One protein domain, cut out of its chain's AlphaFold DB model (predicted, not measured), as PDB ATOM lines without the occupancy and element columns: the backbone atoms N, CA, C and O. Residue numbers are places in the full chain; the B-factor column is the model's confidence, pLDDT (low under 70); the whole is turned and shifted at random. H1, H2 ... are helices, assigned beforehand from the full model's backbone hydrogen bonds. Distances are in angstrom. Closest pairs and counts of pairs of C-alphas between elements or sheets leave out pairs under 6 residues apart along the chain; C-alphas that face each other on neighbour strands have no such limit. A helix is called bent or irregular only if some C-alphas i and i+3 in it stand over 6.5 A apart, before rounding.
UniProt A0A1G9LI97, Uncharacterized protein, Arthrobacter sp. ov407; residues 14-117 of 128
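AT A GLANCE: This is residues 14 to 117 of the 128 residues of an uncharacterized protein of Arthrobacter sp. ov407 (UniProt A0A1G9LI97). Three long helices lie side by side, H2 between H1 and H4, with H3 across one end. The printed part is all helix: 104 residues with four named helices, H1 to H4. It is loose, radius of gyration of the C-alphas 16.3 A, spanning 49 by 32 by 20 A.

IN THESE COORDINATES: H1, residues 14 to 37, 35.0 A long, begins at C-alpha (-16.674, 33.262, 292.848). H2 is residues 46 to 66. H3, residues 69 to 82, is irregular, C-alphas 70 and 73 being 8.6 A apart. H4, residues 98 to 117, ends at C-alpha (-23.520, 46.273, 309.819).

HOW THE PARTS SIT: H1 and H2 form a hairpin, closest C-alphas Tyr 21 and Ala 57, 5.3 A apart. H2 touches H4, closest C-alphas Gly 55 and Gly 112, 3.7 A apart. H3 touches H2 only at the corner. Every O i to N i+4 pair is within hydrogen-bond range in H2 and H4, 18 of 20 in H1, 8 of 10 in H3.

THE WHOLE: The printed part has no cut. The H3 to H4 link is long. pLDDT is under 70 at residues 41 to 46 and 85.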
ATOM      1  N   ILE A  14     -16.906  33.806 291.503       90.44
ATOM      2  CA  ILE A  14     -16.674  33.262 292.848       90.44
ATOM      3  C   ILE A  14     -15.190  33.171 293.205       90.44
ATOM      4  O   ILE A  14     -14.807  33.487 294.327       90.44
ATOM      5  N   LYS A  15     -14.336  32.819 292.244       90.19
ATOM      6  CA  LYS A  15     -12.883  32.819 292.438       90.19
ATOM      7  C   LYS A  15     -12.362  34.179 292.908       90.19
ATOM      8  O   LYS A  15     -11.578  34.226 293.851       90.19
ATOM      9  N   GLY A  16     -12.823  35.268 292.289       90.19
ATOM     10  CA  GLY A  16     -12.498  36.627 292.715       90.19
ATOM     11  C   GLY A  16     -12.950  36.898 294.149       90.19
ATOM     12  O   GLY A  16     -12.141  37.325 294.965       90.19
ATOM     13  N   CYS A  17     -14.199  36.562 294.487       90.75
ATOM     14  CA  CYS A  17     -14.727  36.734 295.846       90.75
ATOM     15  C   CYS A  17     -13.916  35.962 296.898       90.75
ATOM     16  O   CYS A  17     -13.641  36.494 297.967       90.75
ATOM     17  N   VAL A  18     -13.490  34.733 296.590       89.81
ATOM     18  CA  VAL A  18     -12.653  33.922 297.489       89.81
ATOM     19  C   VAL A  18     -11.278  34.556 297.683       89.81
ATOM     20  O   VAL A  18     -10.801  34.637 298.810       89.81
ATOM     21  N   VAL A  19     -10.642  35.026 296.607       90.88
ATOM     22  CA  VAL A  19      -9.337  35.700 296.691       90.88
ATOM     23  C   VAL A  19      -9.442  36.984 297.510       90.88
ATOM     24  O   VAL A  19      -8.637  37.183 298.415       90.88
ATOM     25  N   VAL A  20     -10.455  37.815 297.253       91.00
ATOM     26  CA  VAL A  20     -10.702  39.041 298.026       91.00
ATOM     27  C   VAL A  20     -10.932  38.713 299.499       91.00
ATOM     28  O   VAL A  20     -10.287  39.312 300.353       91.00
ATOM     29  N   TYR A  21     -11.775  37.722 299.805       90.50
ATOM     30  CA  TYR A  21     -12.014  37.283 301.181       90.50
ATOM     31  C   TYR A  21     -10.717  36.850 301.882       90.50
ATOM     32  O   TYR A  21     -10.456  37.273 303.004       90.50
ATOM     33  N   LEU A  22      -9.872  36.058 301.212       90.69
ATOM     34  CA  LEU A  22      -8.587  35.622 301.766       90.69
ATOM     35  C   LEU A  22      -7.609  36.783 301.975       90.69
ATOM     36  O   LEU A  22      -6.905  36.794 302.981       90.69
ATOM     37  N   ILE A  23      -7.568  37.756 301.060       91.62
ATOM     38  CA  ILE A  23      -6.731  38.956 301.203       91.62
ATOM     39  C   ILE A  23      -7.188  39.766 302.413       91.62
ATOM     40  O   ILE A  23      -6.369  40.082 303.271       91.62
ATOM     41  N   VAL A  24      -8.487  40.060 302.517       90.44
ATOM     42  CA  VAL A  24      -9.040  40.815 303.649       90.44
ATOM     43  C   VAL A  24      -8.777  40.076 304.961       90.44
ATOM     44  O   VAL A  24      -8.333  40.695 305.924       90.44
ATOM     45  N   PHE A  25      -8.966  38.754 304.992       89.62
ATOM     46  CA  PHE A  25      -8.653  37.932 306.161       89.62
ATOM     47  C   PHE A  25      -7.169  37.978 306.533       89.62
ATOM     48  O   PHE A  25      -6.846  38.129 307.706       89.62
ATOM     49  N   ALA A  26      -6.262  37.887 305.560       90.31
ATOM     50  CA  ALA A  26      -4.826  37.959 305.815       90.31
ATOM     51  C   ALA A  26      -4.404  39.341 306.339       90.31
ATOM     52  O   ALA A  26      -3.631  39.416 307.290       90.31
ATOM     53  N   VAL A  27      -4.937  40.422 305.761       88.81
ATOM     54  CA  VAL A  27      -4.680  41.800 306.212       88.81
ATOM     55  C   VAL A  27      -5.201  42.004 307.634       88.81
ATOM     56  O   VAL A  27      -4.466  42.480 308.495       88.81
ATOM     57  N   ALA A  28      -6.436  41.578 307.901       85.94
ATOM     58  CA  ALA A  28      -7.037  41.595 309.229       85.94
ATOM     59  C   ALA A  28      -6.193  40.820 310.248       85.94
ATOM     60  O   ALA A  28      -5.808  41.355 311.285       85.94
ATOM     61  N   PHE A  29      -5.843  39.577 309.921       87.19
ATOM     62  CA  PHE A  29      -5.053  38.717 310.790       87.19
ATOM     63  C   PHE A  29      -3.655  39.282 311.053       87.19
ATOM     64  O   PHE A  29      -3.189  39.192 312.179       87.19
ATOM     65  N   ALA A  30      -2.996  39.879 310.055       87.81
ATOM     66  CA  ALA A  30      -1.677  40.494 310.211       87.81
ATOM     67  C   ALA A  30      -1.725  41.815 310.995       87.81
ATOM     68  O   ALA A  30      -0.781  42.136 311.714       87.81
ATOM     69  N   SER A  31      -2.820  42.571 310.886       83.25
ATOM     70  CA  SER A  31      -2.959  43.863 311.564       83.25
ATOM     71  C   SER A  31      -2.976  43.743 313.093       83.25
ATOM     72  O   SER A  31      -2.401  44.584 313.777       83.25
ATOM     73  N   VAL A  32      -3.553  42.662 313.629       80.19
ATOM     74  CA  VAL A  32      -3.633  42.396 315.077       80.19
ATOM     75  C   VAL A  32      -2.248  42.256 315.736       80.19
ATOM     76  O   VAL A  32      -1.952  43.037 316.640       80.19
ATOM     77  N   PRO A  33      -1.362  41.326 315.319       82.94
ATOM     78  CA  PRO A  33      -0.031  41.201 315.899       82.94
ATOM     79  C   PRO A  33       0.836  42.429 315.612       82.94
ATOM     80  O   PRO A  33       1.579  42.842 316.493       82.94
ATOM     81  N   LEU A  34       0.729  43.051 314.430       83.94
ATOM     82  CA  LEU A  34       1.497  44.263 314.113       83.94
ATOM     83  C   LEU A  34       1.200  45.408 315.090       83.94
ATOM     84  O   LEU A  34       2.128  46.075 315.541       83.94
ATOM     85  N   LEU A  35      -0.067  45.609 315.459       78.62
ATOM     86  CA  LEU A  35      -0.453  46.626 316.441       78.62
ATOM     87  C   LEU A  35      -0.027  46.265 317.863       78.62
ATOM     88  O   LEU A  35       0.406  47.146 318.606       78.62
ATOM     89  N   ALA A  36      -0.074  44.978 318.213       77.88
ATOM     90  CA  ALA A  36       0.443  44.497 319.489       77.88
ATOM     91  C   ALA A  36       1.958  44.751 319.617       77.88
ATOM     92  O   ALA A  36       2.416  45.232 320.651       77.88
ATOM     93  N   PHE A  37       2.736  44.510 318.556       83.56
ATOM     94  CA  PHE A  37       4.172  44.817 318.534       83.56
ATOM     95  C   PHE A  37       4.473  46.322 318.539       83.56
ATOM     96  O   PHE A  37       5.529  46.725 319.017       83.56
ATOM     97  N   ALA A  38       3.558  47.154 318.039       82.88
ATOM     98  CA  ALA A  38       3.692  48.610 318.045       82.88
ATOM     99  C   ALA A  38       3.360  49.261 319.406       82.88
ATOM    100  O   ALA A  38       3.428  50.483 319.522       82.88
ATOM    101  N   GLY A  39       2.992  48.476 320.427       74.75
ATOM    102  CA  GLY A  39       2.688  48.981 321.770       74.75
ATOM    103  C   GLY A  39       1.353  49.722 321.882       74.75
ATOM    104  O   GLY A  39       1.159  50.478 322.831       74.75
ATOM    105  N   GLN A  40       0.430  49.540 320.929       71.00
ATOM    106  CA  GLN A  40      -0.915  50.111 321.026       71.00
ATOM    107  C   GLN A  40      -1.855  49.160 321.778       71.00
ATOM    108  O   GLN A  40      -2.130  48.056 321.315       71.00
ATOM    109  N   GLU A  41      -2.370  49.604 322.930       65.19
ATOM    110  CA  GLU A  41      -3.171  48.765 323.838       65.19
ATOM    111  C   GLU A  41      -4.599  48.472 323.353       65.19
ATOM    112  O   GLU A  41      -5.233  47.542 323.848       65.19
ATOM    113  N   GLN A  42      -5.114  49.202 322.357       58.19
ATOM    114  CA  GLN A  42      -6.401  48.878 321.739       58.19
ATOM    115  C   GLN A  42      -6.430  49.156 320.233       58.19
ATOM    116  O   GLN A  42      -6.284  50.304 319.812       58.19
ATOM    117  N   PRO A  43      -6.755  48.152 319.400       55.66
ATOM    118  CA  PRO A  43      -7.068  48.355 317.992       55.66
ATOM    119  C   PRO A  43      -8.505  48.892 317.819       55.66
ATOM    120  O   PRO A  43      -9.306  48.301 317.094       55.66
ATOM    121  N   ALA A  44      -8.862  50.001 318.479       58.62
ATOM    122  CA  ALA A  44     -10.219  50.566 318.432       58.62
ATOM    123  C   ALA A  44     -10.666  50.922 316.996       58.62
ATOM    124  O   ALA A  44     -11.850  50.855 316.674       58.62
ATOM    125  N   SER A  45      -9.715  51.219 316.104       63.62
ATOM    126  CA  SER A  45      -9.957  51.513 314.686       63.62
ATOM    127  C   SER A  45      -9.914  50.284 313.768       63.62
ATOM    128  O   SER A  45     -10.569  50.262 312.726       63.62
ATOM    129  N   VAL A  46      -9.172  49.236 314.134       67.50
ATOM    130  CA  VAL A  46      -8.965  48.071 313.258       67.50
ATOM    131  C   VAL A  46     -10.095  47.068 313.373       67.50
ATOM    132  O   VAL A  46     -10.458  46.464 312.364       67.50
ATOM    133  N   VAL A  47     -10.701  46.928 314.553       71.38
ATOM    134  CA  VAL A  47     -11.837  46.022 314.753       71.38
ATOM    135  C   VAL A  47     -13.017  46.406 313.834       71.38
ATOM    136  O   VAL A  47     -13.400  45.568 313.016       71.38
ATOM    137  N   PRO A  48     -13.532  47.653 313.820       78.06
ATOM    138  CA  PRO A  48     -14.655  48.035 312.955       78.06
ATOM    139  C   PRO A  48     -14.407  47.812 311.458       78.06
ATOM    140  O   PRO A  48     -15.245  47.232 310.765       78.06
ATOM    141  N   TRP A  49     -13.235  48.217 310.956       82.00
ATOM    142  CA  TRP A  49     -12.850  48.027 309.550       82.00
ATOM    143  C   TRP A  49     -12.758  46.546 309.184       82.00
ATOM    144  O   TRP A  49     -13.262  46.133 308.140       82.00
ATOM    145  N   THR A  50     -12.159  45.742 310.060       82.50
ATOM    146  CA  THR A  50     -11.973  44.308 309.843       82.50
ATOM    147  C   THR A  50     -13.316  43.598 309.737       82.50
ATOM    148  O   THR A  50     -13.537  42.843 308.789       82.50
ATOM    149  N   PHE A  51     -14.232  43.878 310.668       84.06
ATOM    150  CA  PHE A  51     -15.590  43.330 310.648       84.06
ATOM    151  C   PHE A  51     -16.382  43.814 309.425       84.06
ATOM    152  O   PHE A  51     -17.041  43.003 308.773       84.06
ATOM    153  N   GLY A  52     -16.240  45.089 309.052       88.25
ATOM    154  CA  GLY A  52     -16.837  45.669 307.851       88.25
ATOM    155  C   GLY A  52     -16.393  44.969 306.563       88.25
ATOM    156  O   GLY A  52     -17.209  44.428 305.813       88.25
ATOM    157  N   ALA A  53     -15.084  44.946 306.310       88.88
ATOM    158  CA  ALA A  53     -14.505  44.405 305.085       88.88
ATOM    159  C   ALA A  53     -14.692  42.883 304.968       88.88
ATOM    160  O   ALA A  53     -15.067  42.391 303.898       88.88
ATOM    161  N   LEU A  54     -14.479  42.133 306.059       90.25
ATOM    162  CA  LEU A  54     -14.745  40.690 306.079       90.25
ATOM    163  C   LEU A  54     -16.229  40.403 305.893       90.25
ATOM    164  O   LEU A  54     -16.576  39.497 305.137       90.25
ATOM    165  N   GLY A  55     -17.088  41.188 306.544       90.75
ATOM    166  CA  GLY A  55     -18.534  41.062 306.442       90.75
ATOM    167  C   GLY A  55     -19.021  41.222 305.005       90.75
ATOM    168  O   GLY A  55     -19.717  40.351 304.482       90.75
ATOM    169  N   LEU A  56     -18.575  42.276 304.318       93.31
ATOM    170  CA  LEU A  56     -18.923  42.518 302.917       93.31
ATOM    171  C   LEU A  56     -18.413  41.404 301.991       93.31
ATOM    172  O   LEU A  56     -19.168  40.892 301.159       93.31
ATOM    173  N   ALA A  57     -17.148  41.001 302.139       92.94
ATOM    174  CA  ALA A  57     -16.570  39.935 301.323       92.94
ATOM    175  C   ALA A  57     -17.290  38.592 301.549       92.94
ATOM    176  O   ALA A  57     -17.571  37.873 300.585       92.94
ATOM    177  N   ALA A  58     -17.637  38.276 302.801       92.00
ATOM    178  CA  ALA A  58     -18.420  37.099 303.161       92.00
ATOM    179  C   ALA A  58     -19.842  37.162 302.592       92.00
ATOM    180  O   ALA A  58     -20.308  36.181 302.017       92.00
ATOM    181  N   ALA A  59     -20.509  38.314 302.662       94.00
ATOM    182  CA  ALA A  59     -21.846  38.478 302.106       94.00
ATOM    183  C   ALA A  59     -21.858  38.253 300.588       94.00
ATOM    184  O   ALA A  59     -22.666  37.474 300.080       94.00
ATOM    185  N   LEU A  60     -20.915  38.859 299.862       94.19
ATOM    186  CA  LEU A  60     -20.790  38.680 298.415       94.19
ATOM    187  C   LEU A  60     -20.471  37.227 298.046       94.19
ATOM    188  O   LEU A  60     -21.126  36.656 297.173       94.19
ATOM    189  N   LEU A  61     -19.508  36.603 298.728       93.12
ATOM    190  CA  LEU A  61     -19.174  35.195 298.510       93.12
ATOM    191  C   LEU A  61     -20.369  34.275 298.811       93.12
ATOM    192  O   LEU A  61     -20.670  33.364 298.036       93.12
ATOM    193  N   GLY A  62     -21.068  34.545 299.912       93.00
ATOM    194  CA  GLY A  62     -22.254  33.824 300.349       93.00
ATOM    195  C   GLY A  62     -23.386  33.900 299.334       93.00
ATOM    196  O   GLY A  62     -23.952  32.865 298.989       93.00
ATOM    197  N   LEU A  63     -23.663  35.086 298.786       94.62
ATOM    198  CA  LEU A  63     -24.682  35.290 297.751       94.62
ATOM    199  C   LEU A  63     -24.337  34.499 296.488       94.62
ATOM    200  O   LEU A  63     -25.189  33.794 295.941       94.62
ATOM    201  N   MET A  64     -23.072  34.557 296.061       93.38
ATOM    202  CA  MET A  64     -22.605  33.810 294.893       93.38
ATOM    203  C   MET A  64     -22.799  32.305 295.071       93.38
ATOM    204  O   MET A  64     -23.174  31.635 294.110       93.38
ATOM    205  N   LEU A  65     -22.570  31.775 296.276       92.75
ATOM    206  CA  LEU A  65     -22.785  30.365 296.604       92.75
ATOM    207  C   LEU A  65     -24.269  30.012 296.752       92.75
ATOM    208  O   LEU A  65     -24.709  29.023 296.175       92.75
ATOM    209  N   ALA A  66     -25.053  30.808 297.478       93.56
ATOM    210  CA  ALA A  66     -26.466  30.546 297.760       93.56
ATOM    211  C   ALA A  66     -27.313  30.481 296.478       93.56
ATOM    212  O   ALA A  66     -28.117  29.554 296.287       93.56
ATOM    213  N   PHE A  67     -27.074  31.424 295.564       93.81
ATOM    214  CA  PHE A  67     -27.766  31.516 294.278       93.81
ATOM    215  C   PHE A  67     -27.128  30.670 293.164       93.81
ATOM    216  O   PHE A  67     -27.626  30.688 292.043       93.81
ATOM    217  N   ASP A  68     -26.068  29.901 293.458       91.88
ATOM    218  CA  ASP A  68     -25.345  29.069 292.478       91.88
ATOM    219  C   ASP A  68     -24.939  29.861 291.216       91.88
ATOM    220  O   ASP A  68     -25.064  29.389 290.081       91.88
ATOM    221  N   VAL A  69     -24.473  31.103 291.402       92.06
ATOM    222  CA  VAL A  69     -24.146  32.019 290.301       92.06
ATOM    223  C   VAL A  69     -23.079  31.391 289.407       92.06
ATOM    224  O   VAL A  69     -21.963  31.113 289.848       92.06
ATOM    225  N   ARG A  70     -23.423  31.163 288.131       90.69
ATOM    226  CA  ARG A  70     -22.567  30.469 287.147       90.69
ATOM    227  C   ARG A  70     -22.093  29.082 287.614       90.69
ATOM    228  O   ARG A  70     -20.981  28.665 287.291       90.69
ATOM    229  N   GLY A  71     -22.921  28.362 288.373       89.81
ATOM    230  CA  GLY A  71     -22.590  27.019 288.858       89.81
ATOM    231  C   GLY A  71     -21.523  27.013 289.956       89.81
ATOM    232  O   GLY A  71     -20.832  26.009 290.136       89.81
ATOM    233  N   SER A  72     -21.346  28.131 290.660       89.88
ATOM    234  CA  SER A  72     -20.364  28.314 291.732       89.88
ATOM    235  C   SER A  72     -20.436  27.229 292.811       89.88
ATOM    236  O   SER A  72     -19.397  26.686 293.188       89.88
ATOM    237  N   ALA A  73     -21.635  26.862 293.273       89.12
ATOM    238  CA  ALA A  73     -21.820  25.860 294.317       89.12
ATOM    239  C   ALA A  73     -21.521  24.456 293.790       89.12
ATOM    240  O   ALA A  73     -20.951  23.628 294.500       89.12
ATOM    241  N   ARG A  74     -21.839  24.185 292.518       90.81
ATOM    242  CA  ARG A  74     -21.477  22.918 291.860       90.81
ATOM    243  C   ARG A  74     -19.971  22.796 291.667       90.81
ATOM    244  O   ARG A  74     -19.415  21.734 291.927       90.81
ATOM    245  N   ALA A  75     -19.314  23.879 291.259       89.19
ATOM    246  CA  ALA A  75     -17.867  23.926 291.103       89.19
ATOM    247  C   ALA A  75     -17.152  23.742 292.448       89.19
ATOM    248  O   ALA A  75     -16.196  22.975 292.533       89.19
ATOM    249  N   TYR A  76     -17.658  24.368 293.515       86.88
ATOM    250  CA  TYR A  76     -17.153  24.161 294.872       86.88
ATOM    251  C   TYR A  76     -17.361  22.721 295.361       86.88
ATOM    252  O   TYR A  76     -16.456  22.133 295.948       86.88
ATOM    253  N   ALA A  77     -18.519  22.125 295.070       87.88
ATOM    254  CA  ALA A  77     -18.804  20.730 295.397       87.88
ATOM    255  C   ALA A  77     -17.876  19.766 294.649       87.88
ATOM    256  O   ALA A  77     -17.358  18.829 295.250       87.88
ATOM    257  N   ALA A  78     -17.635  20.000 293.357       86.62
ATOM    258  CA  ALA A  78     -16.689  19.220 292.562       86.62
ATOM    259  C   ALA A  78     -15.260  19.359 293.108       86.62
ATOM    260  O   ALA A  78     -14.588  18.358 293.339       86.62
ATOM    261  N   MET A  79     -14.842  20.583 293.440       84.75
ATOM    262  CA  MET A  79     -13.549  20.842 294.071       84.75
ATOM    263  C   MET A  79     -13.385  20.062 295.385       84.75
ATOM    264  O   MET A  79     -12.318  19.500 295.627       84.75
ATOM    265  N   ALA A  80     -14.428  20.002 296.218       80.75
ATOM    266  CA  ALA A  80     -14.417  19.262 297.480       80.75
ATOM    267  C   ALA A  80     -14.359  17.734 297.291       80.75
ATOM    268  O   ALA A  80     -13.844  17.037 298.161       80.75
ATOM    269  N   LYS A  81     -14.857  17.206 296.164       79.75
ATOM    270  CA  LYS A  81     -14.730  15.781 295.799       79.75
ATOM    271  C   LYS A  81     -13.328  15.444 295.301       79.75
ATOM    272  O   LYS A  81     -12.782  14.401 295.650       79.75
ATOM    273  N   ASP A  82     -12.759  16.334 294.496       78.44
ATOM    274  CA  ASP A  82     -11.439  16.146 293.892       78.44
ATOM    275  C   ASP A  82     -10.312  16.343 294.914       78.44
ATOM    276  O   ASP A  82      -9.235  15.748 294.815       78.44
ATOM    277  N   TYR A  83     -10.543  17.199 295.910       76.06
ATOM    278  CA  TYR A  83      -9.600  17.429 296.988       76.06
ATOM    279  C   TYR A  83      -9.742  16.348 298.064       76.06
ATOM    280  O   TYR A  83     -10.677  16.356 298.856       76.06
ATOM    281  N   LYS A  84      -8.769  15.432 298.106       73.69
ATOM    282  CA  LYS A  84      -8.638  14.385 299.130       73.69
ATOM    283  C   LYS A  84      -7.579  14.782 300.168       73.69
ATOM    284  O   LYS A  84      -6.407  14.416 299.995       73.69
ATOM    285  N   PRO A  85      -7.912  15.578 301.205       67.00
ATOM    286  CA  PRO A  85      -6.950  15.897 302.247       67.00
ATOM    287  C   PRO A  85      -6.529  14.603 302.949       67.00
ATOM    288  O   PRO A  85      -7.361  13.790 303.338       67.00
ATOM    289  N   MET A  86      -5.214  14.389 303.039       73.44
ATOM    290  CA  MET A  86      -4.594  13.192 303.630       73.44
ATOM    291  C   MET A  86      -5.014  11.857 302.985       73.44
ATOM    292  O   MET A  86      -4.924  10.808 303.608       73.44
ATOM    293  N   GLY A  87      -5.465  11.888 301.723       74.62
ATOM    294  CA  GLY A  87      -5.889  10.689 300.991       74.62
ATOM    295  C   GLY A  87      -7.288  10.182 301.353       74.62
ATOM    296  O   GLY A  87      -7.752   9.223 300.740       74.62
ATOM    297  N   VAL A  88      -7.984  10.839 302.285       75.62
ATOM    298  CA  VAL A  88      -9.350  10.478 302.678       75.62
ATOM    299  C   VAL A  88     -10.340  10.967 301.618       75.62
ATOM    300  O   VAL A  88     -10.284  12.112 301.163       75.62
ATOM    301  N   ASP A  89     -11.239  10.077 301.198       76.31
ATOM    302  CA  ASP A  89     -12.235  10.354 300.169       76.31
ATOM    303  C   ASP A  89     -13.498  10.992 300.775       76.31
ATOM    304  O   ASP A  89     -14.316  10.327 301.411       76.31
ATOM    305  N   TYR A  90     -13.667  12.297 300.555       70.50
ATOM    306  CA  TYR A  90     -14.838  13.055 301.004       70.50
ATOM    307  C   TYR A  90     -15.955  13.115 299.955       70.50
ATOM    308  O   TYR A  90     -16.912  13.874 300.122       70.50
ATOM    309  N   SER A  91     -15.905  12.304 298.894       74.06
ATOM    310  CA  SER A  91     -16.921  12.313 297.830       74.06
ATOM    311  C   SER A  91     -18.339  11.978 298.295       74.06
ATOM    312  O   SER A  91     -19.303  12.357 297.629       74.06
ATOM    313  N   LYS A  92     -18.473  11.297 299.439       77.06
ATOM    314  CA  LYS A  92     -19.759  10.997 300.090       77.06
ATOM    315  C   LYS A  92     -20.127  11.984 301.209       77.06
ATOM    316  O   LYS A  92     -21.222  11.894 301.758       77.06
ATOM    317  N   SER A  93     -19.244  12.925 301.544       80.31
ATOM    318  CA  SER A  93     -19.460  13.921 302.601       80.31
ATOM    319  C   SER A  93     -20.572  14.906 302.235       80.31
ATOM    320  O   SER A  93     -20.786  15.208 301.060       80.31
ATOM    321  N   LEU A  94     -21.248  15.475 303.236       78.31
ATOM    322  CA  LEU A  94     -22.242  16.538 303.037       78.31
ATOM    323  C   LEU A  94     -21.655  17.747 302.289       78.31
ATOM    324  O   LEU A  94     -22.325  18.309 301.426       78.31
ATOM    325  N   PHE A  95     -20.376  18.059 302.515       74.56
ATOM    326  CA  PHE A  95     -19.644  19.138 301.835       74.56
ATOM    327  C   PHE A  95     -19.451  18.917 300.327       74.56
ATOM    328  O   PHE A  95     -19.106  19.845 299.606       74.56
ATOM    329  N   SER A  96     -19.701  17.703 299.831       81.06
ATOM    330  CA  SER A  96     -19.640  17.373 298.405       81.06
ATOM    331  C   SER A  96     -20.976  17.577 297.675       81.06
ATOM    332  O   SER A  96     -21.069  17.365 296.460       81.06
ATOM    333  N   LYS A  97     -22.040  17.965 298.395       87.94
ATOM    334  CA  LYS A  97     -23.374  18.193 297.830       87.94
ATOM    335  C   LYS A  97     -23.577  19.686 297.542       87.94
ATOM    336  O   LYS A  97     -23.492  20.488 298.470       87.94
ATOM    337  N   PRO A  98     -23.947  20.079 296.306       89.69
ATOM    338  CA  PRO A  98     -24.179  21.486 295.968       89.69
ATOM    339  C   PRO A  98     -25.231  22.157 296.856       89.69
ATOM    340  O   PRO A  98     -25.072  23.309 297.232       89.69
ATOM    341  N   LEU A  99     -26.286  21.429 297.242       90.69
ATOM    342  CA  LEU A  99     -27.345  21.961 298.103       90.69
ATOM    343  C   LEU A  99     -26.814  22.398 299.477       90.69
ATOM    344  O   LEU A  99     -27.185  23.459 299.968       90.69
ATOM    345  N   PHE A 100     -25.907  21.613 300.062       89.94
ATOM    346  CA  PHE A 100     -25.280  21.952 301.338       89.94
ATOM    347  C   PHE A 100     -24.406  23.204 301.209       89.94
ATOM    348  O   PHE A 100     -24.450  24.085 302.057       89.94
ATOM    349  N   ILE A 101     -23.670  23.328 300.102       91.25
ATOM    350  CA  ILE A 101     -22.838  24.503 299.815       91.25
ATOM    351  C   ILE A 101     -23.689  25.762 299.622       91.25
ATOM    352  O   ILE A 101     -23.306  26.829 300.090       91.25
ATOM    353  N   ARG A 102     -24.860  25.647 298.989       93.50
ATOM    354  CA  ARG A 102     -25.816  26.758 298.863       93.50
ATOM    355  C   ARG A 102     -26.359  27.189 300.225       93.50
ATOM    356  O   ARG A 102     -26.396  28.383 300.505       93.50
ATOM    357  N   PHE A 103     -26.729  26.230 301.076       93.69
ATOM    358  CA  PHE A 103     -27.177  26.508 302.443       93.69
ATOM    359  C   PHE A 103     -26.085  27.212 303.258       93.69
ATOM    360  O   PHE A 103     -26.334  28.249 303.869       93.69
ATOM    361  N   PHE A 104     -24.852  26.704 303.190       91.06
ATOM    362  CA  PHE A 104     -23.703  27.319 303.848       91.06
ATOM    363  C   PHE A 104     -23.403  28.715 303.289       91.06
ATOM    364  O   PHE A 104     -23.111  29.630 304.050       91.06
ATOM    365  N   GLY A 105     -23.556  28.906 301.975       91.56
ATOM    366  CA  GLY A 105     -23.521  30.218 301.333       91.56
ATOM    367  C   GLY A 105     -24.533  31.182 301.949       91.56
ATOM    368  O   GLY A 105     -24.165  32.297 302.298       91.56
ATOM    369  N   GLY A 106     -25.771  30.734 302.177       92.44
ATOM    370  CA  GLY A 106     -26.807  31.517 302.857       92.44
ATOM    371  C   GLY A 106     -26.430  31.907 304.291       92.44
ATOM    372  O   GLY A 106     -26.594  33.064 304.674       92.44
ATOM    373  N   MET A 107     -25.845  30.987 305.064       93.50
ATOM    374  CA  MET A 107     -25.299  31.315 306.390       93.50
ATOM    375  C   MET A 107     -24.174  32.354 306.301       93.50
ATOM    376  O   MET A 107     -24.110  33.269 307.120       93.50
ATOM    377  N   PHE A 108     -23.319  32.246 305.282       91.44
ATOM    378  CA  PHE A 108     -22.247  33.204 305.017       91.44
ATOM    379  C   PHE A 108     -22.788  34.603 304.692       91.44
ATOM    380  O   PHE A 108     -22.204  35.592 305.127       91.44
ATOM    381  N   VAL A 109     -23.933  34.697 304.001       94.69
ATOM    382  CA  VAL A 109     -24.641  35.972 303.797       94.69
ATOM    383  C   VAL A 109     -25.082  36.567 305.123       94.69
ATOM    384  O   VAL A 109     -24.791  37.729 305.380       94.69
ATOM    385  N   LEU A 110     -25.750  35.782 305.971       94.31
ATOM    386  CA  LEU A 110     -26.256  36.268 307.256       94.31
ATOM    387  C   LEU A 110     -25.125  36.793 308.145       94.31
ATOM    388  O   LEU A 110     -25.180  37.931 308.604       94.31
ATOM    389  N   ILE A 111     -24.072  35.994 308.330       91.56
ATOM    390  CA  ILE A 111     -22.903  36.387 309.129       91.56
ATOM    391  C   ILE A 111     -22.211  37.601 308.501       91.56
ATOM    392  O   ILE A 111     -21.832  38.530 309.213       91.56
ATOM    393  N   GLY A 112     -22.081  37.619 307.172       90.44
ATOM    394  CA  GLY A 112     -21.458  38.716 306.444       90.44
ATOM    395  C   GLY A 112     -22.201  40.042 306.603       90.44
ATOM    396  O   GLY A 112     -21.587  41.060 306.912       90.44
ATOM    397  N   VAL A 113     -23.527  40.027 306.464       92.62
ATOM    398  CA  VAL A 113     -24.381  41.213 306.638       92.62
ATOM    399  C   VAL A 113     -24.315  41.727 308.073       92.62
ATOM    400  O   VAL A 113     -24.162  42.931 308.270       92.62
ATOM    401  N   VAL A 114     -24.370  40.838 309.070       90.31
ATOM    402  CA  VAL A 114     -24.242  41.230 310.483       90.31
ATOM    403  C   VAL A 114     -22.868  41.852 310.751       90.31
ATOM    404  O   VAL A 114     -22.795  42.939 311.320       90.31
ATOM    405  N   GLY A 115     -21.783  41.219 310.296       87.56
ATOM    406  CA  GLY A 115     -20.427  41.752 310.459       87.56
ATOM    407  C   GLY A 115     -20.232  43.104 309.768       87.56
ATOM    408  O   GLY A 115     -19.664  44.024 310.357       87.56
ATOM    409  N   PHE A 116     -20.777  43.256 308.557       89.75
ATOM    410  CA  PHE A 116     -20.750  44.519 307.826       89.75
ATOM    411  C   PHE A 116     -21.506  45.623 308.570       89.75
ATOM    412  O   PHE A 116     -20.977  46.723 308.725       89.75
ATOM    413  N   ALA A 117     -22.709  45.324 309.066       89.50
ATOM    414  CA  ALA A 117     -23.520  46.273 309.819       89.50
ATOM    415  C   ALA A 117     -22.815  46.727 311.103       89.50
ATOM    416  O   ALA A 117     -22.780  47.924 311.373       89.50
TER     417      ALA A 117